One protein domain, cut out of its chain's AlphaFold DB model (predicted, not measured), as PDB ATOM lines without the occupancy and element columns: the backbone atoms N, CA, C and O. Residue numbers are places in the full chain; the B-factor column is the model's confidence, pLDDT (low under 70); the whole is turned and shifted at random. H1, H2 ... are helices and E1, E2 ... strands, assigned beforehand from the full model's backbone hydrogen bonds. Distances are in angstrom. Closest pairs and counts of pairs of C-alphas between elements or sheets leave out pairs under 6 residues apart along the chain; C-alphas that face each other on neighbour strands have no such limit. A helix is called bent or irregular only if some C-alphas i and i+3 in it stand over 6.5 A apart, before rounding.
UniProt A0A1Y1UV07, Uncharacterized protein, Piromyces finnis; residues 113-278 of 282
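What this domain is: This is residues 113 to 278 of the 282 residues of an uncharacterized protein of Piromyces finnis (UniProt A0A1Y1UV07). One antiparallel sheet of six strands, strongly twisted and curled like part of a barrel, runs through the domain, with H4 over one face along E4, H5 packed on E5 on that same face, and H2 over the other face. The long bent hairpin of E4 and E5 reaches to one end of the longest axis, the link from H3 to H4 lies towards the other, and residues 129 to 134 of a long link stick out. The printed part has 166 residues, with five named helices and six named strands in the order E1 H1 E2 E3 E4 E5 H2 H3 H4 E6 H5; the sheet's order is E1 E2 E3 E4 E5 E6. The class is mixed, helices and strands. The whole is compact, with a radius of gyration of the C-alphas of 15.9 A and spans of 50 by 35 by 30 A.

How they stand to each other: E1, residues 114 to 118, is an edge strand and is antiparallel to E2, residues 148 to 154, with N 115 and O 152 2.8 A apart, within hydrogen-bond range. E2 and E3, residues 163 to 172, form a hairpin, with N 151 and O 168 at 2.8 A. E3 and E4, residues 179 to 194, form the next, with N 167 and O 185 at 2.8 A. E4 and E5, residues 197 to 208, form a third, with N 190 and O 203 at 2.9 A. E2 to E5 are a meander, each strand the antiparallel neighbour of the one before. E4 bends by 63 degrees at residue 184, and E5 by 50 degrees at residue 200. E6, residues 266 to 270, is the other edge strand, antiparallel to E5, with N 204 and O 267 at 2.8 A. H4, residues 249 to 262, and H5, residues 271 to 276, are on one face of the sheet and H2, residues 216 to 228, on the other: three layers, helices on both faces of a sheet. H4 has a height over the sheet of 9.0 A; it lies over E4, with 4 of its C-alphas falling on E4 and 2 on E3, and runs along the strands, at 5 degrees to E4 on the local plane. The closest C-alphas of H4 and E4 are those of Tyr 253 and Thr 184, 7.5 A apart. The closest C-alphas of H5 and E5 are those of Tyr 271 and Tyr 201, 4.3 A apart. H2, at a height over the sheet of 9.7 A, runs slantwise to the strands, at 46 degrees to E3 on the local plane; its Ile 221 and Val 166 of E3 have C-alphas 7.5 A apart. H3, residues 234 to 240, and H4 form a helical hairpin: residues 249 to 253 of H4 touch H3, the closest C-alphas being those of Asn 238 and Pro 249, 5.6 A apart, at a shallow tilt of 26 degrees, opposite ways. H1, residues 120 to 123, only grazes the sheet and only just touches H4, with 3 pairs of C-alphas within 8 A, the closest those of Ile 122 and Ile 256 at 6.3 A. H4 and H5 are apart. Every O i to N i+4 pair is within hydrogen-bond range in H4 and H5, 7 of 9 are in H2 and 2 of 3 in H3; H1 is too short for such a pair.

Where its parts are: E1 begins at C-alpha 114, (14.485, 5.915, 103.743). E2 is 19.4 A long, E3 27.8 A, E4 39.8 A and E5 31.5 A from first to last C-alpha. E4 ends at C-alpha 194, (5.249, 10.302, 127.812). H2 measures 20.1 A and H4 20.0 A. H5 ends at C-alpha 276, (18.282, 13.874, 112.104).

The domain as a whole: The two C-alphas farthest apart are those of Leu 196 and Ser 242, 51.2 A. The printed part has no cut. The link from H1 to E2, residues 124 to 147, is long. The mean pLDDT of the printed part is 86.0; it is under 70 at residues 124 to 135, 159, 195 to 198 and 278 of the model.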
ATOM      1  N   ASN A 113      10.920   7.329 100.727       89.88
ATOM      2  CA  ASN A 113      11.826   7.819 101.759       89.88
ATOM      3  C   ASN A 113      12.493   6.660 102.501       89.88
ATOM      4  O   ASN A 113      11.898   5.601 102.712       89.88
ATOM      5  N   THR A 114      13.725   6.884 102.950       92.38
ATOM      6  CA  THR A 114      14.485   5.915 103.743       92.38
ATOM      7  C   THR A 114      14.983   6.537 105.033       92.38
ATOM      8  O   THR A 114      15.445   7.675 104.992       92.38
ATOM      9  N   VAL A 115      14.979   5.766 106.123       93.19
ATOM     10  CA  VAL A 115      15.542   6.176 107.413       93.19
ATOM     11  C   VAL A 115      16.612   5.223 107.891       93.19
ATOM     12  O   VAL A 115      16.333   4.036 107.993       93.19
ATOM     13  N   LEU A 116      17.820   5.722 108.172       93.25
ATOM     14  CA  LEU A 116      18.933   4.918 108.687       93.25
ATOM     15  C   LEU A 116      18.780   4.712 110.197       93.25
ATOM     16  O   LEU A 116      18.783   5.671 110.957       93.25
ATOM     17  N   LEU A 117      18.727   3.456 110.636       92.69
ATOM     18  CA  LEU A 117      18.617   3.079 112.050       92.69
ATOM     19  C   LEU A 117      19.926   2.530 112.638       92.69
ATOM     20  O   LEU A 117      19.959   2.080 113.783       92.69
ATOM     21  N   GLY A 118      21.022   2.588 111.875       91.00
ATOM     22  CA  GLY A 118      22.321   2.065 112.294       91.00
ATOM     23  C   GLY A 118      22.311   0.539 112.365       91.00
ATOM     24  O   GLY A 118      21.603  -0.114 111.597       91.00
ATOM     25  N   ASN A 119      23.100  -0.052 113.255       90.69
ATOM     26  CA  ASN A 119      23.108  -1.505 113.470       90.69
ATOM     27  C   ASN A 119      23.459  -1.919 114.911       90.69
ATOM     28  O   ASN A 119      23.487  -3.111 115.199       90.69
ATOM     29  N   GLU A 120      23.728  -0.966 115.810       88.94
ATOM     30  CA  GLU A 120      24.126  -1.248 117.195       88.94
ATOM     31  C   GLU A 120      23.100  -2.123 117.927       88.94
ATOM     32  O   GLU A 120      23.466  -3.051 118.649       88.94
ATOM     33  N   TRP A 121      21.812  -1.879 117.676       89.00
ATOM     34  CA  TRP A 121      20.707  -2.614 118.283       89.00
ATOM     35  C   TRP A 121      20.784  -4.130 118.013       89.00
ATOM     36  O   TRP A 121      20.396  -4.909 118.875       89.00
ATOM     37  N   ILE A 122      21.375  -4.577 116.896       88.56
ATOM     38  CA  ILE A 122      21.545  -6.012 116.582       88.56
ATOM     39  C   ILE A 122      22.405  -6.717 117.645       88.56
ATOM     40  O   ILE A 122      22.183  -7.882 117.966       88.56
ATOM     41  N   SER A 123      23.378  -6.007 118.214       77.06
ATOM     42  CA  SER A 123      24.328  -6.543 119.195       77.06
ATOM     43  C   SER A 123      23.799  -6.490 120.634       77.06
ATOM     44  O   SER A 123      24.356  -7.130 121.529       77.06
ATOM     45  N   GLN A 124      22.721  -5.745 120.886       65.31
ATOM     46  CA  GLN A 124      22.190  -5.480 122.224       65.31
ATOM     47  C   GLN A 124      21.150  -6.519 122.674       65.31
ATOM     48  O   GLN A 124      20.101  -6.171 123.203       65.31
ATOM     49  N   ASN A 125      21.455  -7.812 122.546       55.94
ATOM     50  CA  ASN A 125      20.552  -8.905 122.944       55.94
ATOM     51  C   ASN A 125      20.408  -9.082 124.479       55.94
ATOM     52  O   ASN A 125      20.035 -10.147 124.969       55.94
ATOM     53  N   LYS A 126      20.775  -8.066 125.269       55.19
ATOM     54  CA  LYS A 126      20.654  -8.072 126.728       55.19
ATOM     55  C   LYS A 126      19.462  -7.208 127.110       55.19
ATOM     56  O   LYS A 126      19.589  -5.993 127.235       55.19
ATOM     57  N   LEU A 127      18.319  -7.854 127.334       53.84
ATOM     58  CA  LEU A 127      17.246  -7.269 128.135       53.84
ATOM     59  C   LEU A 127      17.863  -6.751 129.449       53.84
ATOM     60  O   LEU A 127      18.637  -7.493 130.066       53.84
ATOM     61  N   PRO A 128      17.579  -5.508 129.881       50.69
ATOM     62  CA  PRO A 128      17.975  -5.069 131.209       50.69
ATOM     63  C   PRO A 128      17.432  -6.081 132.222       50.69
ATOM     64  O   PRO A 128      16.233  -6.337 132.265       50.69
ATOM     65  N   LEU A 129      18.325  -6.691 133.007       44.69
ATOM     66  CA  LEU A 129      17.966  -7.636 134.073       44.69
ATOM     67  C   LEU A 129      17.088  -6.979 135.154       44.69
ATOM     68  O   LEU A 129      16.446  -7.681 135.933       44.69
ATOM     69  N   ASP A 130      17.025  -5.648 135.170       47.88
ATOM     70  CA  ASP A 130      16.168  -4.884 136.060       47.88
ATOM     71  C   ASP A 130      14.795  -4.628 135.438       47.88
ATOM     72  O   ASP A 130      14.603  -3.730 134.619       47.88
ATOM     73  N   TYR A 131      13.807  -5.366 135.950       45.12
ATOM     74  CA  TYR A 131      12.364  -5.192 135.726       45.12
ATOM     75  C   TYR A 131      11.825  -3.773 136.033       45.12
ATOM     76  O   TYR A 131      10.648  -3.511 135.806       45.12
ATOM     77  N   ASN A 132      12.662  -2.867 136.554       45.00
ATOM     78  CA  ASN A 132      12.294  -1.530 137.027       45.00
ATOM     79  C   ASN A 132      12.845  -0.370 136.177       45.00
ATOM     80  O   ASN A 132      12.617   0.788 136.525       45.00
ATOM     81  N   ILE A 133      13.562  -0.635 135.078       51.22
ATOM     82  CA  ILE A 133      14.088   0.419 134.198       51.22
ATOM     83  C   ILE A 133      13.296   0.431 132.890       51.22
ATOM     84  O   ILE A 133      13.214  -0.569 132.183       51.22
ATOM     85  N   ASN A 134      12.712   1.597 132.606       54.72
ATOM     86  CA  ASN A 134      11.941   1.970 131.421       54.72
ATOM     87  C   ASN A 134      12.377   1.195 130.152       54.72
ATOM     88  O   ASN A 134      13.444   1.444 129.594       54.72
ATOM     89  N   THR A 135      11.540   0.252 129.708       68.12
ATOM     90  CA  THR A 135      11.814  -0.853 128.761       68.12
ATOM     91  C   THR A 135      11.974  -0.438 127.288       68.12
ATOM     92  O   THR A 135      11.743  -1.234 126.376       68.12
ATOM     93  N   LYS A 136      12.357   0.815 127.023       80.06
ATOM     94  CA  LYS A 136      12.510   1.344 125.664       80.06
ATOM     95  C   LYS A 136      13.852   0.932 125.084       80.06
ATOM     96  O   LYS A 136      14.904   1.287 125.609       80.06
ATOM     97  N   TRP A 137      13.786   0.204 123.984       85.38
ATOM     98  CA  TRP A 137      14.947  -0.287 123.269       85.38
ATOM     99  C   TRP A 137      14.716  -0.166 121.763       85.38
ATOM    100  O   TRP A 137      13.589  -0.386 121.330       85.38
ATOM    101  N   PRO A 138      15.749   0.155 120.970       88.69
ATOM    102  CA  PRO A 138      16.932   0.899 121.403       88.69
ATOM    103  C   PRO A 138      16.528   2.325 121.849       88.69
ATOM    104  O   PRO A 138      15.362   2.610 122.106       88.69
ATOM    105  N   LEU A 139      17.481   3.232 122.044       85.38
ATOM    106  CA  LEU A 139      17.185   4.668 122.223       85.38
ATOM    107  C   LEU A 139      17.971   5.544 121.251       85.38
ATOM    108  O   LEU A 139      17.598   6.691 120.998       85.38
ATOM    109  N   LYS A 140      19.060   5.001 120.710       86.38
ATOM    110  CA  LYS A 140      20.013   5.700 119.865       86.38
ATOM    111  C   LYS A 140      20.094   5.047 118.493       86.38
ATOM    112  O   LYS A 140      19.721   3.890 118.316       86.38
ATOM    113  N   ILE A 141      20.610   5.817 117.545       88.38
ATOM    114  CA  ILE A 141      20.958   5.361 116.203       88.38
ATOM    115  C   ILE A 141      22.478   5.418 116.110       88.38
ATOM    116  O   ILE A 141      23.058   6.495 115.975       88.38
ATOM    117  N   GLU A 142      23.117   4.258 116.228       86.50
ATOM    118  CA  GLU A 142      24.571   4.110 116.166       86.50
ATOM    119  C   GLU A 142      24.949   2.932 115.251       86.50
ATOM    120  O   GLU A 142      24.210   1.946 115.113       86.50
ATOM    121  N   SER A 143      26.112   3.043 114.607       82.69
ATOM    122  CA  SER A 143      26.687   1.988 113.769       82.69
ATOM    123  C   SER A 143      27.961   1.450 114.417       82.69
ATOM    124  O   SER A 143      28.923   2.181 114.631       82.69
ATOM    125  N   THR A 144      27.971   0.153 114.698       79.62
ATOM    126  CA  THR A 144      29.100  -0.627 115.232       79.62
ATOM    127  C   THR A 144      29.976  -1.235 114.136       79.62
ATOM    128  O   THR A 144      31.106  -1.643 114.391       79.62
ATOM    129  N   SER A 145      29.472  -1.288 112.902       74.25
ATOM    130  CA  SER A 145      30.180  -1.811 111.732       74.25
ATOM    131  C   SER A 145      29.776  -1.024 110.494       74.25
ATOM    132  O   SER A 145      28.611  -0.670 110.339       74.25
ATOM    133  N   ASN A 146      30.730  -0.805 109.591       72.44
ATOM    134  CA  ASN A 146      30.475  -0.157 108.304       72.44
ATOM    135  C   ASN A 146      29.812  -1.102 107.287       72.44
ATOM    136  O   ASN A 146      29.350  -0.648 106.242       72.44
ATOM    137  N   SER A 147      29.785  -2.407 107.574       86.44
ATOM    138  CA  SER A 147      29.346  -3.437 106.630       86.44
ATOM    139  C   SER A 147      27.868  -3.788 106.746       86.44
ATOM    140  O   SER A 147      27.323  -4.339 105.801       86.44
ATOM    141  N   VAL A 148      27.219  -3.504 107.877       91.56
ATOM    142  CA  VAL A 148      25.790  -3.787 108.095       91.56
ATOM    143  C   VAL A 148      25.089  -2.488 108.438       91.56
ATOM    144  O   VAL A 148      25.501  -1.806 109.365       91.56
ATOM    145  N   ASN A 149      24.000  -2.177 107.750       92.38
ATOM    146  CA  ASN A 149      23.126  -1.067 108.098       92.38
ATOM    147  C   ASN A 149      21.674  -1.531 108.083       92.38
ATOM    148  O   ASN A 149      21.298  -2.432 107.332       92.38
ATOM    149  N   SER A 150      20.853  -0.898 108.908       94.75
ATOM    150  CA  SER A 150      19.414  -1.117 108.928       94.75
ATOM    151  C   SER A 150      18.676   0.149 108.546       94.75
ATOM    152  O   SER A 150      19.094   1.257 108.883       94.75
ATOM    153  N   TYR A 151      17.581  -0.029 107.819       95.94
ATOM    154  CA  TYR A 151      16.795   1.061 107.283       95.94
ATOM    155  C   TYR A 151      15.302   0.798 107.436       95.94
ATOM    156  O   TYR A 151      14.855  -0.346 107.384       95.94
ATOM    157  N   ILE A 152      14.521   1.869 107.520       96.81
ATOM    158  CA  ILE A 152      13.096   1.839 107.183       96.81
ATOM    159  C   ILE A 152      12.936   2.415 105.784       96.81
ATOM    160  O   ILE A 152      13.364   3.536 105.541       96.81
ATOM    161  N   LEU A 153      12.314   1.666 104.881       96.00
ATOM    162  CA  LEU A 153      11.872   2.130 103.570       96.00
ATOM    163  C   LEU A 153      10.366   2.409 103.637       96.00
ATOM    164  O   LEU A 153       9.571   1.474 103.723       96.00
ATOM    165  N   PHE A 154       9.975   3.680 103.629       94.25
ATOM    166  CA  PHE A 154       8.576   4.095 103.740       94.25
ATOM    167  C   PHE A 154       7.820   3.880 102.434       94.25
ATOM    168  O   PHE A 154       8.373   4.090 101.352       94.25
ATOM    169  N   PHE A 155       6.545   3.494 102.530       90.38
ATOM    170  CA  PHE A 155       5.685   3.518 101.351       90.38
ATOM    171  C   PHE A 155       5.533   4.948 100.833       90.38
ATOM    172  O   PHE A 155       5.610   5.912 101.594       90.38
ATOM    173  N   THR A 156       5.313   5.087  99.529       85.75
ATOM    174  CA  THR A 156       5.291   6.389  98.851       85.75
ATOM    175  C   THR A 156       4.122   7.276  99.267       85.75
ATOM    176  O   THR A 156       4.198   8.484  99.059       85.75
ATOM    177  N   GLU A 157       3.083   6.721  99.902       81.12
ATOM    178  CA  GLU A 157       2.009   7.524 100.498       81.12
ATOM    179  C   GLU A 157       2.465   8.298 101.745       81.12
ATOM    180  O   GLU A 157       1.817   9.262 102.138       81.12
ATOM    181  N   PHE A 158       3.592   7.914 102.351       80.94
ATOM    182  CA  PHE A 158       4.159   8.584 103.516       80.94
ATOM    183  C   PHE A 158       5.372   9.420 103.102       80.94
ATOM    184  O   PHE A 158       6.502   8.944 102.986       80.94
ATOM    185  N   SER A 159       5.136  10.713 102.893       67.69
ATOM    186  CA  SER A 159       6.191  11.683 102.580       67.69
ATOM    187  C   SER A 159       6.973  12.153 103.811       67.69
ATOM    188  O   SER A 159       8.009  12.798 103.668       67.69
ATOM    189  N   GLY A 160       6.478  11.860 105.017       70.94
ATOM    190  CA  GLY A 160       7.186  12.092 106.274       70.94
ATOM    191  C   GLY A 160       8.037  10.892 106.696       70.94
ATOM    192  O   GLY A 160       7.923   9.800 106.149       70.94
ATOM    193  N   TYR A 161       8.854  11.071 107.734       83.62
ATOM    194  CA  TYR A 161       9.575   9.976 108.400       83.62
ATOM    195  C   TYR A 161       8.689   9.238 109.429       83.62
ATOM    196  O   TYR A 161       9.172   8.687 110.408       83.62
ATOM    197  N   PHE A 162       7.370   9.256 109.232       87.62
ATOM    198  CA  PHE A 162       6.364   8.607 110.075       87.62
ATOM    199  C   PHE A 162       5.311   7.952 109.184       87.62
ATOM    200  O   PHE A 162       5.131   8.363 108.040       87.62
ATOM    201  N   GLY A 163       4.607   6.952 109.708       90.38
ATOM    202  CA  GLY A 163       3.654   6.148 108.946       90.38
ATOM    203  C   GLY A 163       4.151   4.726 108.737       90.38
ATOM    204  O   GLY A 163       4.765   4.155 109.636       90.38
ATOM    205  N   ALA A 164       3.886   4.134 107.574       94.00
ATOM    206  CA  ALA A 164       4.170   2.721 107.334       94.00
ATOM    207  C   ALA A 164       5.239   2.471 106.263       94.00
ATOM    208  O   ALA A 164       5.412   3.235 105.312       94.00
ATOM    209  N   GLY A 165       5.940   1.349 106.404       95.94
ATOM    210  CA  GLY A 165       7.001   0.962 105.485       95.94
ATOM    211  C   GLY A 165       7.495  -0.459 105.700       95.94
ATOM    212  O   GLY A 165       6.801  -1.318 106.250       95.94
ATOM    213  N   VAL A 166       8.727  -0.699 105.268       97.88
ATOM    214  CA  VAL A 166       9.398  -1.991 105.366       97.88
ATOM    215  C   VAL A 166      10.774  -1.821 105.997       97.88
ATOM    216  O   VAL A 166      11.549  -0.949 105.613       97.88
ATOM    217  N   PHE A 167      11.092  -2.678 106.957       97.94
ATOM    218  CA  PHE A 167      12.404  -2.767 107.571       97.94
ATOM    219  C   PHE A 167      13.360  -3.563 106.687       97.94
ATOM    220  O   PHE A 167      13.106  -4.734 106.379       97.94
ATOM    221  N   VAL A 168      14.461  -2.930 106.293       97.62
ATOM    222  CA  VAL A 168      15.440  -3.467 105.350       97.62
ATOM    223  C   VAL A 168      16.815  -3.492 105.992       97.62
ATOM    224  O   VAL A 168      17.318  -2.481 106.476       97.62
ATOM    225  N   ILE A 169      17.444  -4.655 105.943       96.06
ATOM    226  CA  ILE A 169      18.833  -4.851 106.336       96.06
ATOM    227  C   ILE A 169      19.682  -4.834 105.086       96.06
ATOM    228  O   ILE A 169      19.320  -5.405 104.059       96.06
ATOM    229  N   HIS A 170      20.816  -4.166 105.175       95.25
ATOM    230  CA  HIS A 170      21.765  -4.029 104.096       95.25
ATOM    231  C   HIS A 170      23.131  -4.487 104.573       95.25
ATOM    232  O   HIS A 170      23.665  -3.934 105.533       95.25
ATOM    233  N   TYR A 171      23.692  -5.478 103.889       93.75
ATOM    234  CA  TYR A 171      25.060  -5.926 104.096       93.75
ATOM    235  C   TYR A 171      25.929  -5.627 102.871       93.75
ATOM    236  O   TYR A 171      25.515  -5.884 101.737       93.75
ATOM    237  N   ILE A 172      27.145  -5.133 103.107       91.19
ATOM    238  CA  ILE A 172      28.200  -4.951 102.106       91.19
ATOM    239  C   ILE A 172      29.503  -5.535 102.655       91.19
ATOM    240  O   ILE A 172      30.074  -5.007 103.610       91.19
ATOM    241  N   SER A 173      30.021  -6.589 102.022       88.44
ATOM    242  CA  SER A 173      31.358  -7.098 102.326       88.44
ATOM    243  C   SER A 173      32.434  -6.058 102.000       88.44
ATOM    244  O   SER A 173      32.288  -5.231 101.096       88.44
ATOM    245  N   SER A 174      33.569  -6.120 102.696       84.56
ATOM    246  CA  SER A 174      34.696  -5.199 102.479       84.56
ATOM    247  C   SER A 174      35.223  -5.222 101.037       84.56
ATOM    248  O   SER A 174      35.592  -4.183 100.492       84.56
ATOM    249  N   ASP A 175      35.204  -6.389 100.390       82.31
ATOM    250  CA  ASP A 175      35.586  -6.572  98.987       82.31
ATOM    251  C   ASP A 175      34.426  -6.369  97.992       82.31
ATOM    252  O   ASP A 175      34.612  -6.510  96.778       82.31
ATOM    253  N   LYS A 176      33.229  -6.033  98.497       79.50
ATOM    254  CA  LYS A 176      31.975  -5.829  97.757       79.50
ATOM    255  C   LYS A 176      31.593  -7.003  96.851       79.50
ATOM    256  O   LYS A 176      30.899  -6.805  95.841       79.50
ATOM    257  N   LYS A 177      32.096  -8.211  97.126       82.88
ATOM    258  CA  LYS A 177      31.704  -9.422  96.395       82.88
ATOM    259  C   LYS A 177      30.372  -9.950  96.895       82.88
ATOM    260  O   LYS A 177      29.515 -10.240  96.065       82.88
ATOM    261  N   GLU A 178      30.213  -9.995  98.212       86.94
ATOM    262  CA  GLU A 178      29.005 -10.443  98.888       86.94
ATOM    263  C   GLU A 178      28.282  -9.202  99.414       86.94
ATOM    264  O   GLU A 178      28.793  -8.445 100.238       86.94
ATOM    265  N   SER A 179      27.119  -8.895  98.859       91.69
ATOM    266  CA  SER A 179      26.312  -7.761  99.302       91.69
ATOM    267  C   SER A 179      24.854  -8.073  99.039       91.69
ATOM    268  O   SER A 179      24.528  -8.686  98.024       91.69
ATOM    269  N   TYR A 180      23.976  -7.685  99.953       93.38
ATOM    270  CA  TYR A 180      22.557  -7.975  99.824       93.38
ATOM    271  C   TYR A 180      21.709  -6.959 100.574       93.38
ATOM    272  O   TYR A 180      22.112  -6.418 101.604       93.38
ATOM    273  N   TYR A 181      20.503  -6.742 100.061       95.19
ATOM    274  CA  TYR A 181      19.403  -6.235 100.869       95.19
ATOM    275  C   TYR A 181      18.585  -7.411 101.384       95.19
ATOM    276  O   TYR A 181      18.579  -8.483 100.781       95.19
ATOM    277  N   MET A 182      17.887  -7.202 102.487       95.44
ATOM    278  CA  MET A 182      16.995  -8.184 103.075       95.44
ATOM    279  C   MET A 182      15.861  -7.451 103.777       95.44
ATOM    280  O   MET A 182      16.047  -6.879 104.852       95.44
ATOM    281  N   ALA A 183      14.684  -7.440 103.158       97.00
ATOM    282  CA  ALA A 183      13.482  -6.941 103.806       97.00
ATOM    283  C   ALA A 183      12.944  -7.996 104.780       97.00
ATOM    284  O   ALA A 183      12.812  -9.161 104.414       97.00
ATOM    285  N   THR A 184      12.644  -7.599 106.017       96.31
ATOM    286  CA  THR A 184      12.319  -8.555 107.093       96.31
ATOM    287  C   THR A 184      10.958  -8.308 107.738       96.31
ATOM    288  O   THR A 184      10.212  -9.255 107.991       96.31
ATOM    289  N   HIS A 185      10.602  -7.044 107.983       97.88
ATOM    290  CA  HIS A 185       9.395  -6.672 108.723       97.88
ATOM    291  C   HIS A 185       8.631  -5.564 108.003       97.88
ATOM    292  O   HIS A 185       9.228  -4.639 107.467       97.88
ATOM    293  N   TYR A 186       7.307  -5.623 108.039       97.88
ATOM    294  CA  TYR A 186       6.466  -4.439 107.911       97.88
ATOM    295  C   TYR A 186       6.614  -3.586 109.171       97.88
ATOM    296  O   TYR A 186       6.696  -4.137 110.274       97.88
ATOM    297  N   VAL A 187       6.638  -2.264 109.011       97.25
ATOM    298  CA  VAL A 187       6.795  -1.338 110.133       97.25
ATOM    299  C   VAL A 187       5.755  -0.234 110.137       97.25
ATOM    300  O   VAL A 187       5.356   0.254 109.083       97.25
ATOM    301  N   GLU A 188       5.379   0.181 111.343       96.19
ATOM    302  CA  GLU A 188       4.578   1.375 111.624       96.19
ATOM    303  C   GLU A 188       5.351   2.269 112.590       96.19
ATOM    304  O   GLU A 188       5.711   1.843 113.690       96.19
ATOM    305  N   VAL A 189       5.612   3.506 112.182       94.75
ATOM    306  CA  VAL A 189       6.377   4.493 112.938       94.75
ATOM    307  C   VAL A 189       5.454   5.613 113.378       94.75
ATOM    308  O   VAL A 189       4.889   6.321 112.547       94.75
ATOM    309  N   ASN A 190       5.353   5.804 114.689       91.94
ATOM    310  CA  ASN A 190       4.528   6.839 115.295       91.94
ATOM    311  C   ASN A 190       5.356   7.719 116.227       91.94
ATOM    312  O   ASN A 190       6.280   7.250 116.898       91.94
ATOM    313  N   LYS A 191       4.989   8.997 116.303       89.69
ATOM    314  CA  LYS A 191       5.495   9.894 117.338       89.69
ATOM    315  C   LYS A 191       4.883   9.489 118.681       89.69
ATOM    316  O   LYS A 191       3.675   9.312 118.783       89.69
ATOM    317  N   TYR A 192       5.720   9.324 119.699       87.44
ATOM    318  CA  TYR A 192       5.316   8.896 121.036       87.44
ATOM    319  C   TYR A 192       5.886   9.853 122.086       87.44
ATOM    320  O   TYR A 192       7.098  10.065 122.127       87.44
ATOM    321  N   GLY A 193       5.020  10.426 122.922       82.56
ATOM    322  CA  GLY A 193       5.393  11.217 124.099       82.56
ATOM    323  C   GLY A 193       4.989  10.493 125.381       82.56
ATOM    324  O   GLY A 193       4.076   9.671 125.357       82.56
ATOM    325  N   GLU A 194       5.677  10.767 126.487       75.50
ATOM    326  CA  GLU A 194       5.249  10.302 127.812       75.50
ATOM    327  C   GLU A 194       4.422  11.377 128.518       75.50
ATOM    328  O   GLU A 194       4.786  12.549 128.493       75.50
ATOM    329  N   ASP A 195       3.358  10.968 129.212       57.00
ATOM    330  CA  ASP A 195       2.361  11.858 129.834       57.00
ATOM    331  C   ASP A 195       2.925  12.825 130.901       57.00
ATOM    332  O   ASP A 195       2.231  13.737 131.346       57.00
ATOM    333  N   LEU A 196       4.185  12.649 131.323       55.41
ATOM    334  CA  LEU A 196       4.829  13.420 132.398       55.41
ATOM    335  C   LEU A 196       6.247  13.920 132.063       55.41
ATOM    336  O   LEU A 196       6.829  14.660 132.857       55.41
ATOM    337  N   GLN A 197       6.822  13.539 130.917       55.94
ATOM    338  CA  GLN A 197       8.157  13.972 130.493       55.94
ATOM    339  C   GLN A 197       8.101  14.551 129.081       55.94
ATOM    340  O   GLN A 197       7.480  13.988 128.188       55.94
ATOM    341  N   SER A 198       8.846  15.629 128.842       65.19
ATOM    342  CA  SER A 198       9.015  16.255 127.522       65.19
ATOM    343  C   SER A 198       9.801  15.397 126.513       65.19
ATOM    344  O   SER A 198      10.096  15.855 125.410       65.19
ATOM    345  N   ASN A 199      10.133  14.152 126.859       79.88
ATOM    346  CA  ASN A 199      10.876  13.248 125.996       79.88
ATOM    347  C   ASN A 199       9.967  12.679 124.900       79.88
ATOM    348  O   ASN A 199       9.004  11.960 125.171       79.88
ATOM    349  N   MET A 200      10.309  12.980 123.649       88.62
ATOM    350  CA  MET A 200       9.640  12.443 122.468       88.62
ATOM    351  C   MET A 200      10.470  11.330 121.831       88.62
ATOM    352  O   MET A 200      11.699  11.391 121.768       88.62
ATOM    353  N   TYR A 201       9.775  10.330 121.301       90.88
ATOM    354  CA  TYR A 201      10.369   9.164 120.663       90.88
ATOM    355  C   TYR A 201       9.695   8.874 119.324       90.88
ATOM    356  O   TYR A 201       8.505   9.141 119.138       90.88
ATOM    357  N   ALA A 202      10.441   8.265 118.410       93.00
ATOM    358  CA  ALA A 202       9.872   7.501 117.312       93.00
ATOM    359  C   ALA A 202       9.665   6.060 117.795       93.00
ATOM    360  O   ALA A 202      10.629   5.349 118.087       93.00
ATOM    361  N   LYS A 203       8.404   5.642 117.921       95.19
ATOM    362  CA  LYS A 203       8.028   4.264 118.244       95.19
ATOM    363  C   LYS A 203       7.805   3.508 116.941       95.19
ATOM    364  O   LYS A 203       6.874   3.822 116.203       95.19
ATOM    365  N   VAL A 204       8.630   2.504 116.691       96.56
ATOM    366  CA  VAL A 204       8.569   1.633 115.516       96.56
ATOM    367  C   VAL A 204       7.982   0.296 115.953       96.56
ATOM    368  O   VAL A 204       8.579  -0.419 116.750       96.56
ATOM    369  N   SER A 205       6.807  -0.048 115.442       97.00
ATOM    370  CA  SER A 205       6.181  -1.357 115.656       97.00
ATOM    371  C   SER A 205       6.486  -2.247 114.462       97.00
ATOM    372  O   SER A 205       6.307  -1.815 113.325       97.00
ATOM    373  N   LEU A 206       6.944  -3.474 114.703       97.25
ATOM    374  CA  LEU A 206       7.411  -4.388 113.664       97.25
ATOM    375  C   LEU A 206       6.505  -5.620 113.570       97.25
ATOM    376  O   LEU A 206       6.052  -6.169 114.571       97.25
ATOM    377  N   LYS A 207       6.235  -6.084 112.350       96.81
ATOM    378  CA  LYS A 207       5.569  -7.368 112.084       96.81
ATOM    379  C   LYS A 207       6.318  -8.076 110.969       96.81
ATOM    380  O   LYS A 207       6.474  -7.503 109.895       96.81
ATOM    381  N   SER A 208       6.792  -9.296 111.215       95.12
ATOM    382  CA  SER A 208       7.509 -10.076 110.197       95.12
ATOM    383  C   SER A 208       6.691 -10.162 108.904       95.12
ATOM    384  O   SER A 208       5.485 -10.398 108.941       95.12
ATOM    385  N   ILE A 209       7.341  -9.990 107.752       95.00
ATOM    386  CA  ILE A 209       6.676 -10.116 106.446       95.00
ATOM    387  C   ILE A 209       6.085 -11.524 106.277       95.00
ATOM    388  O   ILE A 209       4.999 -11.675 105.714       95.00
ATOM    389  N   ASP A 210       6.755 -12.548 106.813       91.00
ATOM    390  CA  ASP A 210       6.294 -13.934 106.744       91.00
ATOM    391  C   ASP A 210       4.964 -14.151 107.473       91.00
ATOM    392  O   ASP A 210       4.112 -14.885 106.971       91.00
ATOM    393  N   SER A 211       4.745 -13.485 108.614       93.44
ATOM    394  CA  SER A 211       3.493 -13.610 109.379       93.44
ATOM    395  C   SER A 211       2.310 -12.889 108.725       93.44
ATOM    396  O   SER A 211       1.163 -13.059 109.144       93.44
ATOM    397  N   LEU A 212       2.569 -12.102 107.679       94.12
ATOM    398  CA  LEU A 212       1.560 -11.341 106.956       94.12
ATOM    399  C   LEU A 212       1.080 -12.030 105.677       94.12
ATOM    400  O   LEU A 212       0.165 -11.495 105.068       94.12
ATOM    401  N   LYS A 213       1.615 -13.194 105.278       93.12
ATOM    402  CA  LYS A 213       1.311 -13.863 103.989       93.12
ATOM    403  C   LYS A 213      -0.181 -13.956 103.643       93.12
ATOM    404  O   LYS A 213      -0.555 -13.714 102.497       93.12
ATOM    405  N   ASP A 214      -1.026 -14.219 104.637       91.00
ATOM    406  CA  ASP A 214      -2.481 -14.356 104.463       91.00
ATOM    407  C   ASP A 214      -3.257 -13.038 104.644       91.00
ATOM    408  O   ASP A 214      -4.488 -13.010 104.630       91.00
ATOM    409  N   LYS A 215      -2.559 -11.918 104.854       89.12
ATOM    410  CA  LYS A 215      -3.148 -10.595 105.083       89.12
ATOM    411  C   LYS A 215      -3.159  -9.771 103.790       89.12
ATOM    412  O   LYS A 215      -2.193  -9.815 103.029       89.12
ATOM    413  N   PRO A 216      -4.184  -8.925 103.557       85.06
ATOM    414  CA  PRO A 216      -4.259  -8.078 102.360       85.06
ATOM    415  C   PRO A 216      -3.018  -7.201 102.130       85.06
ATOM    416  O   PRO A 216      -2.569  -7.040 100.994       85.06
ATOM    417  N   ILE A 217      -2.418  -6.699 103.214       87.81
ATOM    418  CA  ILE A 217      -1.229  -5.838 103.176       87.81
ATOM    419  C   ILE A 217      -0.002  -6.522 102.552       87.81
ATOM    420  O   ILE A 217       0.844  -5.848 101.969       87.81
ATOM    421  N   TYR A 218       0.087  -7.854 102.597       91.88
ATOM    422  CA  TYR A 218       1.232  -8.593 102.062       91.88
ATOM    423  C   TYR A 218       1.436  -8.359 100.571       91.88
ATOM    424  O   TYR A 218       2.553  -8.093 100.134       91.88
ATOM    425  N   LYS A 219       0.354  -8.352  99.785       88.19
ATOM    426  CA  LYS A 219       0.436  -8.076  98.343       88.19
ATOM    427  C   LYS A 219       0.992  -6.680  98.063       88.19
ATOM    428  O   LYS A 219       1.762  -6.523  97.119       88.19
ATOM    429  N   LYS A 220       0.642  -5.691  98.895       88.06
ATOM    430  CA  LYS A 220       1.185  -4.332  98.803       88.06
ATOM    431  C   LYS A 220       2.681  -4.319  99.117       88.06
ATOM    432  O   LYS A 220       3.441  -3.776  98.327       88.06
ATOM    433  N   ILE A 221       3.102  -4.975 100.202       92.75
ATOM    434  CA  ILE A 221       4.521  -5.092 100.579       92.75
ATOM    435  C   ILE A 221       5.329  -5.708  99.432       92.75
ATOM    436  O   ILE A 221       6.325  -5.130  99.013       92.75
ATOM    437  N   ILE A 222       4.883  -6.841  98.879       91.31
ATOM    438  CA  ILE A 222       5.621  -7.527  97.809       91.31
ATOM    439  C   ILE A 222       5.655  -6.697  96.522       91.31
ATOM    440  O   ILE A 222       6.701  -6.630  95.876       91.31
ATOM    441  N   SER A 223       4.547  -6.042  96.156       88.06
ATOM    442  CA  SER A 223       4.511  -5.141  94.996       88.06
ATOM    443  C   SER A 223       5.505  -3.993  95.164       88.06
ATOM    444  O   SER A 223       6.342  -3.774  94.295       88.06
ATOM    445  N   PHE A 224       5.460  -3.320  96.315       91.31
ATOM    446  CA  PHE A 224       6.327  -2.193  96.637       91.31
ATOM    447  C   PHE A 224       7.813  -2.579  96.650       91.31
ATOM    448  O   PHE A 224       8.645  -1.910  96.045       91.31
ATOM    449  N   LEU A 225       8.158  -3.704  97.281       93.12
ATOM    450  CA  LEU A 225       9.526  -4.219  97.267       93.12
ATOM    451  C   LEU A 225       9.983  -4.587  95.848       93.12
ATOM    452  O   LEU A 225      11.127  -4.314  95.484       93.12
ATOM    453  N   GLY A 226       9.087  -5.150  95.033       88.88
ATOM    454  CA  GLY A 226       9.348  -5.484  93.634       88.88
ATOM    455  C   GLY A 226       9.642  -4.264  92.754       88.88
ATOM    456  O   GLY A 226      10.515  -4.345  91.893       88.88
ATOM    457  N   GLU A 227       8.992  -3.122  93.001       87.25
ATOM    458  CA  GLU A 227       9.250  -1.860  92.283       87.25
ATOM    459  C   GLU A 227      10.682  -1.351  92.475       87.25
ATOM    460  O   GLU A 227      11.254  -0.742  91.567       87.25
ATOM    461  N   TYR A 228      11.272  -1.626  93.639       90.69
ATOM    462  CA  TYR A 228      12.648  -1.262  93.963       90.69
ATOM    463  C   TYR A 228      13.636  -2.431  93.843       90.69
ATOM    464  O   TYR A 228      14.837  -2.234  94.018       90.69
ATOM    465  N   GLY A 229      13.168  -3.639  93.516       89.62
ATOM    466  CA  GLY A 229      13.993  -4.849  93.453       89.62
ATOM    467  C   GLY A 229      14.653  -5.195  94.785       89.62
ATOM    468  O   GLY A 229      15.831  -5.547  94.811       89.62
ATOM    469  N   ILE A 230      13.928  -5.022  95.891       93.19
ATOM    470  CA  ILE A 230      14.404  -5.353  97.234       93.19
ATOM    471  C   ILE A 230      13.926  -6.768  97.589       93.19
ATOM    472  O   ILE A 230      12.722  -6.989  97.733       93.19
ATOM    473  N   PRO A 231      14.829  -7.749  97.743       91.12
ATOM    474  CA  PRO A 231      14.436  -9.110  98.069       91.12
ATOM    475  C   PRO A 231      13.992  -9.247  99.534       91.12
ATOM    476  O   PRO A 231      14.494  -8.575 100.438       91.12
ATOM    477  N   TYR A 232      13.056 -10.168  99.754       91.94
ATOM    478  CA  TYR A 232      12.516 -10.540 101.067       91.94
ATOM    479  C   TYR A 232      12.490 -12.062 101.285       91.94
ATOM    480  O   TYR A 232      12.401 -12.515 102.421       91.94
ATOM    481  N   ASP A 233      12.578 -12.868 100.218       90.31
ATOM    482  CA  ASP A 233      12.732 -14.319 100.340       90.31
ATOM    483  C   ASP A 233      14.177 -14.649 100.716       90.31
ATOM    484  O   ASP A 233      15.103 -14.555  99.904       90.31
ATOM    485  N   ILE A 234      14.363 -15.068 101.966       90.50
ATOM    486  CA  ILE A 234      15.680 -15.375 102.512       90.50
ATOM    487  C   ILE A 234      16.396 -16.499 101.762       90.50
ATOM    488  O   ILE A 234      17.619 -16.470 101.623       90.50
ATOM    489  N   ASN A 235      15.652 -17.465 101.219       88.69
ATOM    490  CA  ASN A 235      16.240 -18.575 100.482       88.69
ATOM    491  C   ASN A 235      16.769 -18.111  99.123       88.69
ATOM    492  O   ASN A 235      17.815 -18.585  98.678       88.69
ATOM    493  N   ASP A 236      16.071 -17.179  98.470       87.19
ATOM    494  CA  ASP A 236      16.530 -16.558  97.227       87.19
ATOM    495  C   ASP A 236      17.790 -15.703  97.452       87.19
ATOM    496  O   ASP A 236      18.749 -15.770  96.681       87.19
ATOM    497  N   ILE A 237      17.845 -14.944  98.551       89.62
ATOM    498  CA  ILE A 237      19.048 -14.193  98.943       89.62
ATOM    499  C   ILE A 237      20.212 -15.158  99.211       89.62
ATOM    500  O   ILE A 237      21.272 -15.027  98.598       89.62
ATOM    501  N   ASN A 238      20.006 -16.172 100.053       89.31
ATOM    502  CA  ASN A 238      21.056 -17.105 100.464       89.31
ATOM    503  C   ASN A 238      21.644 -17.919  99.303       89.31
ATOM    504  O   ASN A 238      22.843 -18.152  99.267       89.31
ATOM    505  N   LYS A 239      20.843 -18.306  98.300       87.31
ATOM    506  CA  LYS A 239      21.347 -19.025  97.111       87.31
ATOM    507  C   LYS A 239      22.391 -18.241  96.311       87.31
ATOM    508  O   LYS A 239      23.137 -18.838  95.537       87.31
ATOM    509  N   ARG A 240      22.404 -16.912  96.435       83.38
ATOM    510  CA  ARG A 240      23.283 -16.016  95.669       83.38
ATOM    511  C   ARG A 240      24.519 -15.589  96.446       83.38
ATOM    512  O   ARG A 240      25.493 -15.188  95.812       83.38
ATOM    513  N   ILE A 241      24.457 -15.681  97.770       84.62
ATOM    514  CA  ILE A 241      25.503 -15.248  98.686       84.62
ATOM    515  C   ILE A 241      26.283 -16.472  99.149       84.62
ATOM    516  O   ILE A 241      25.723 -17.391  99.737       84.62
ATOM    517  N   SER A 242      27.584 -16.494  98.872       81.06
ATOM    518  CA  SER A 242      28.464 -17.614  99.254       81.06
ATOM    519  C   SER A 242      29.188 -17.363 100.582       81.06
ATOM    520  O   SER A 242      30.261 -17.914 100.825       81.06
ATOM    521  N   ASP A 243      28.615 -16.510 101.431       81.38
ATOM    522  CA  ASP A 243      29.151 -16.171 102.746       81.38
ATOM    523  C   ASP A 243      28.800 -17.263 103.770       81.38
ATOM    524  O   ASP A 243      27.632 -17.618 103.942       81.38
ATOM    525  N   ILE A 244      29.820 -17.794 104.444       84.69
ATOM    526  CA  ILE A 244      29.710 -18.827 105.488       84.69
ATOM    527  C   ILE A 244      29.932 -18.267 106.904       84.69
ATOM    528  O   ILE A 244      30.033 -19.032 107.861       84.69
ATOM    529  N   THR A 245      30.064 -16.947 107.039       87.44
ATOM    530  CA  THR A 245      30.272 -16.244 108.311       87.44
ATOM    531  C   THR A 245      28.942 -15.867 108.974       87.44
ATOM    532  O   THR A 245      27.859 -16.183 108.480       87.44
ATOM    533  N   GLU A 246      29.009 -15.136 110.086       84.88
ATOM    534  CA  GLU A 246      27.850 -14.520 110.751       84.88
ATOM    535  C   GLU A 246      27.055 -13.550 109.859       84.88
ATOM    536  O   GLU A 246      25.888 -13.278 110.134       84.88
ATOM    537  N   ASN A 247      27.653 -13.075 108.760       88.69
ATOM    538  CA  ASN A 247      26.991 -12.212 107.784       88.69
ATOM    539  C   ASN A 247      26.193 -12.988 106.728       88.69
ATOM    540  O   ASN A 247      25.550 -12.364 105.877       88.69
ATOM    541  N   ASN A 248      26.199 -14.326 106.776       91.94
ATOM    542  CA  ASN A 248      25.320 -15.147 105.956       91.94
ATOM    543  C   ASN A 248      23.856 -14.672 106.108       91.94
ATOM    544  O   ASN A 248      23.409 -14.474 107.242       91.94
ATOM    545  N   PRO A 249      23.084 -14.532 105.011       92.56
ATOM    546  CA  PRO A 249      21.724 -14.005 105.078       92.56
ATOM    547  C   PRO A 249      20.829 -14.747 106.075       92.56
ATOM    548  O   PRO A 249      20.149 -14.107 106.871       92.56
ATOM    549  N   VAL A 250      20.852 -16.085 106.087       93.69
ATOM    550  CA  VAL A 250      20.005 -16.899 106.979       93.69
ATOM    551  C   VAL A 250      20.393 -16.693 108.442       93.69
ATOM    552  O   VAL A 250      19.521 -16.546 109.298       93.69
ATOM    553  N   VAL A 251      21.696 -16.660 108.732       92.62
ATOM    554  CA  VAL A 251      22.210 -16.430 110.091       92.62
ATOM    555  C   VAL A 251      21.809 -15.039 110.579       92.62
ATOM    556  O   VAL A 251      21.232 -14.908 111.660       92.62
ATOM    557  N   MET A 252      22.035 -14.019 109.749       92.44
ATOM    558  CA  MET A 252      21.677 -12.633 110.030       92.44
ATOM    559  C   MET A 252      20.166 -12.486 110.260       92.44
ATOM    560  O   MET A 252      19.753 -11.921 111.272       92.44
ATOM    561  N   TYR A 253      19.335 -13.054 109.379       93.88
ATOM    562  CA  TYR A 253      17.870 -13.041 109.488       93.88
ATOM    563  C   TYR A 253      17.388 -13.593 110.829       93.88
ATOM    564  O   TYR A 253      16.620 -12.938 111.535       93.88
ATOM    565  N   ASN A 254      17.889 -14.770 111.210       92.44
ATOM    566  CA  ASN A 254      17.527 -15.406 112.472       92.44
ATOM    567  C   ASN A 254      17.966 -14.565 113.677       92.44
ATOM    568  O   ASN A 254      17.202 -14.424 114.630       92.44
ATOM    569  N   ASN A 255      19.163 -13.972 113.631       91.62
ATOM    570  CA  ASN A 255      19.638 -13.097 114.700       91.62
ATOM    571  C   ASN A 255      18.727 -11.871 114.875       91.62
ATOM    572  O   ASN A 255      18.268 -11.590 115.979       91.62
ATOM    573  N   ILE A 256      18.395 -11.189 113.778       92.12
ATOM    574  CA  ILE A 256      17.516 -10.013 113.789       92.12
ATOM    575  C   ILE A 256      16.140 -10.350 114.357       92.12
ATOM    576  O   ILE A 256      15.642  -9.620 115.209       92.12
ATOM    577  N   ILE A 257      15.533 -11.454 113.913       91.38
ATOM    578  CA  ILE A 257      14.229 -11.888 114.424       91.38
ATOM    579  C   ILE A 257      14.298 -12.161 115.923       91.38
ATOM    580  O   ILE A 257      13.418 -11.721 116.658       91.38
ATOM    581  N   ASN A 258      15.335 -12.855 116.390       90.38
ATOM    582  CA  ASN A 258      15.481 -13.171 117.808       90.38
ATOM    583  C   ASN A 258      15.587 -11.909 118.666       90.38
ATOM    584  O   ASN A 258      14.906 -11.811 119.685       90.38
ATOM    585  N   VAL A 259      16.390 -10.938 118.227       90.50
ATOM    586  CA  VAL A 259      16.555  -9.654 118.916       90.50
ATOM    587  C   VAL A 259      15.246  -8.852 118.894       90.50
ATOM    588  O   VAL A 259      14.788  -8.377 119.923       90.50
ATOM    589  N   ILE A 260      14.566  -8.736 117.754       91.56
ATOM    590  CA  ILE A 260      13.298  -7.988 117.677       91.56
ATOM    591  C   ILE A 260      12.210  -8.640 118.545       91.56
ATOM    592  O   ILE A 260      11.471  -7.944 119.248       91.56
ATOM    593  N   ASN A 261      12.125  -9.971 118.533       89.50
ATOM    594  CA  ASN A 261      11.156 -10.716 119.331       89.50
ATOM    595  C   ASN A 261      11.418 -10.583 120.835       89.50
ATOM    596  O   ASN A 261      10.459 -10.466 121.598       89.50
ATOM    597  N   SER A 262      12.684 -10.579 121.272       88.00
ATOM    598  CA  SER A 262      13.025 -10.394 122.690       88.00
ATOM    599  C   SER A 262      12.624  -9.009 123.208       88.00
ATOM    600  O   SER A 262      12.363  -8.855 124.398       88.00
ATOM    601  N   HIS A 263      12.462  -8.040 122.305       88.44
ATOM    602  CA  HIS A 263      11.971  -6.691 122.582       88.44
ATOM    603  C   HIS A 263      10.523  -6.457 122.114       88.44
ATOM    604  O   HIS A 263      10.132  -5.343 121.767       88.44
ATOM    605  N   TYR A 264       9.699  -7.510 122.122       90.31
ATOM    606  CA  TYR A 264       8.253  -7.438 121.874       90.31
ATOM    607  C   TYR A 264       7.866  -6.809 120.529       90.31
ATOM    608  O   TYR A 264       6.768  -6.269 120.388       90.31
ATOM    609  N   ASN A 265       8.738  -6.909 119.524       93.62
ATOM    610  CA  ASN A 265       8.545  -6.322 118.201       93.62
ATOM    611  C   ASN A 265       8.374  -4.798 118.203       93.62
ATOM    612  O   ASN A 265       7.677  -4.245 117.348       93.62
ATOM    613  N   ILE A 266       8.986  -4.111 119.167       93.25
ATOM    614  CA  ILE A 266       8.942  -2.657 119.253       93.25
ATOM    615  C   ILE A 266      10.365  -2.128 119.365       93.25
ATOM    616  O   ILE A 266      11.146  -2.576 120.199       93.25
ATOM    617  N   MET A 267      10.672  -1.140 118.529       93.81
ATOM    618  CA  MET A 267      11.853  -0.308 118.668       93.81
ATOM    619  C   MET A 267      11.458   1.104 119.097       93.81
ATOM    620  O   MET A 267      10.472   1.662 118.612       93.81
ATOM    621  N   TYR A 268      12.249   1.703 119.976       92.88
ATOM    622  CA  TYR A 268      12.180   3.119 120.300       92.88
ATOM    623  C   TYR A 268      13.435   3.814 119.776       92.88
ATOM    624  O   TYR A 268      14.520   3.248 119.725       92.88
ATOM    625  N   PHE A 269      13.299   5.061 119.360       91.81
ATOM    626  CA  PHE A 269      14.436   5.923 119.062       91.81
ATOM    627  C   PHE A 269      14.134   7.303 119.622       91.81
ATOM    628  O   PHE A 269      12.986   7.747 119.558       91.81
ATOM    629  N   SER A 270      15.137   7.991 120.168       90.75
ATOM    630  CA  SER A 270      15.003   9.418 120.473       90.75
ATOM    631  C   SER A 270      14.515  10.154 119.225       90.75
ATOM    632  O   SER A 270      15.055   9.938 118.138       90.75
ATOM    633  N   TYR A 271      13.489  10.995 119.371       89.69
ATOM    634  CA  TYR A 271      12.882  11.703 118.245       89.69
ATOM    635  C   TYR A 271      13.915  12.523 117.463       89.69
ATOM    636  O   TYR A 271      13.981  12.421 116.239       89.69
ATOM    637  N   ASP A 272      14.780  13.259 118.164       86.69
ATOM    638  CA  ASP A 272      15.803  14.092 117.528       86.69
ATOM    639  C   ASP A 272      16.833  13.248 116.779       86.69
ATOM    640  O   ASP A 272      17.203  13.569 115.651       86.69
ATOM    641  N   ALA A 273      17.280  12.138 117.373       86.75
ATOM    642  CA  ALA A 273      18.207  11.227 116.706       86.75
ATOM    643  C   ALA A 273      17.570  10.619 115.448       86.75
ATOM    644  O   ALA A 273      18.209  10.544 114.400       86.75
ATOM    645  N   TYR A 274      16.299  10.229 115.545       91.12
ATOM    646  CA  TYR A 274      15.539   9.628 114.460       91.12
ATOM    647  C   TYR A 274      15.342  10.591 113.286       91.12
ATOM    648  O   TYR A 274      15.683  10.255 112.155       91.12
ATOM    649  N   ILE A 275      14.862  11.812 113.537       87.12
ATOM    650  CA  ILE A 275      14.622  12.797 112.474       87.12
ATOM    651  C   ILE A 275      15.927  13.258 111.824       87.12
ATOM    652  O   ILE A 275      15.990  13.396 110.602       87.12
ATOM    653  N   ASN A 276      16.990  13.422 112.615       83.44
ATOM    654  CA  ASN A 276      18.282  13.874 112.104       83.44
ATOM    655  C   ASN A 276      19.095  12.764 111.422       83.44
ATOM    656  O   ASN A 276      20.047  13.075 110.713       83.44
ATOM    657  N   SER A 277      18.721  11.488 111.570       79.25
ATOM    658  CA  SER A 277      19.396  10.372 110.885       79.25
ATOM    659  C   SER A 277      19.314  10.448 109.350       79.25
ATOM    660  O   SER A 277      20.115   9.816 108.660       79.25
ATOM    661  N   ASN A 278      18.386  11.260 108.827       62.41
ATOM    662  CA  ASN A 278      18.114  11.450 107.396       62.41
ATOM    663  C   ASN A 278      18.708  12.726 106.815       62.41
ATOM    664  O   ASN A 278      18.746  12.889 105.595       62.41
TER     665      ASN A 278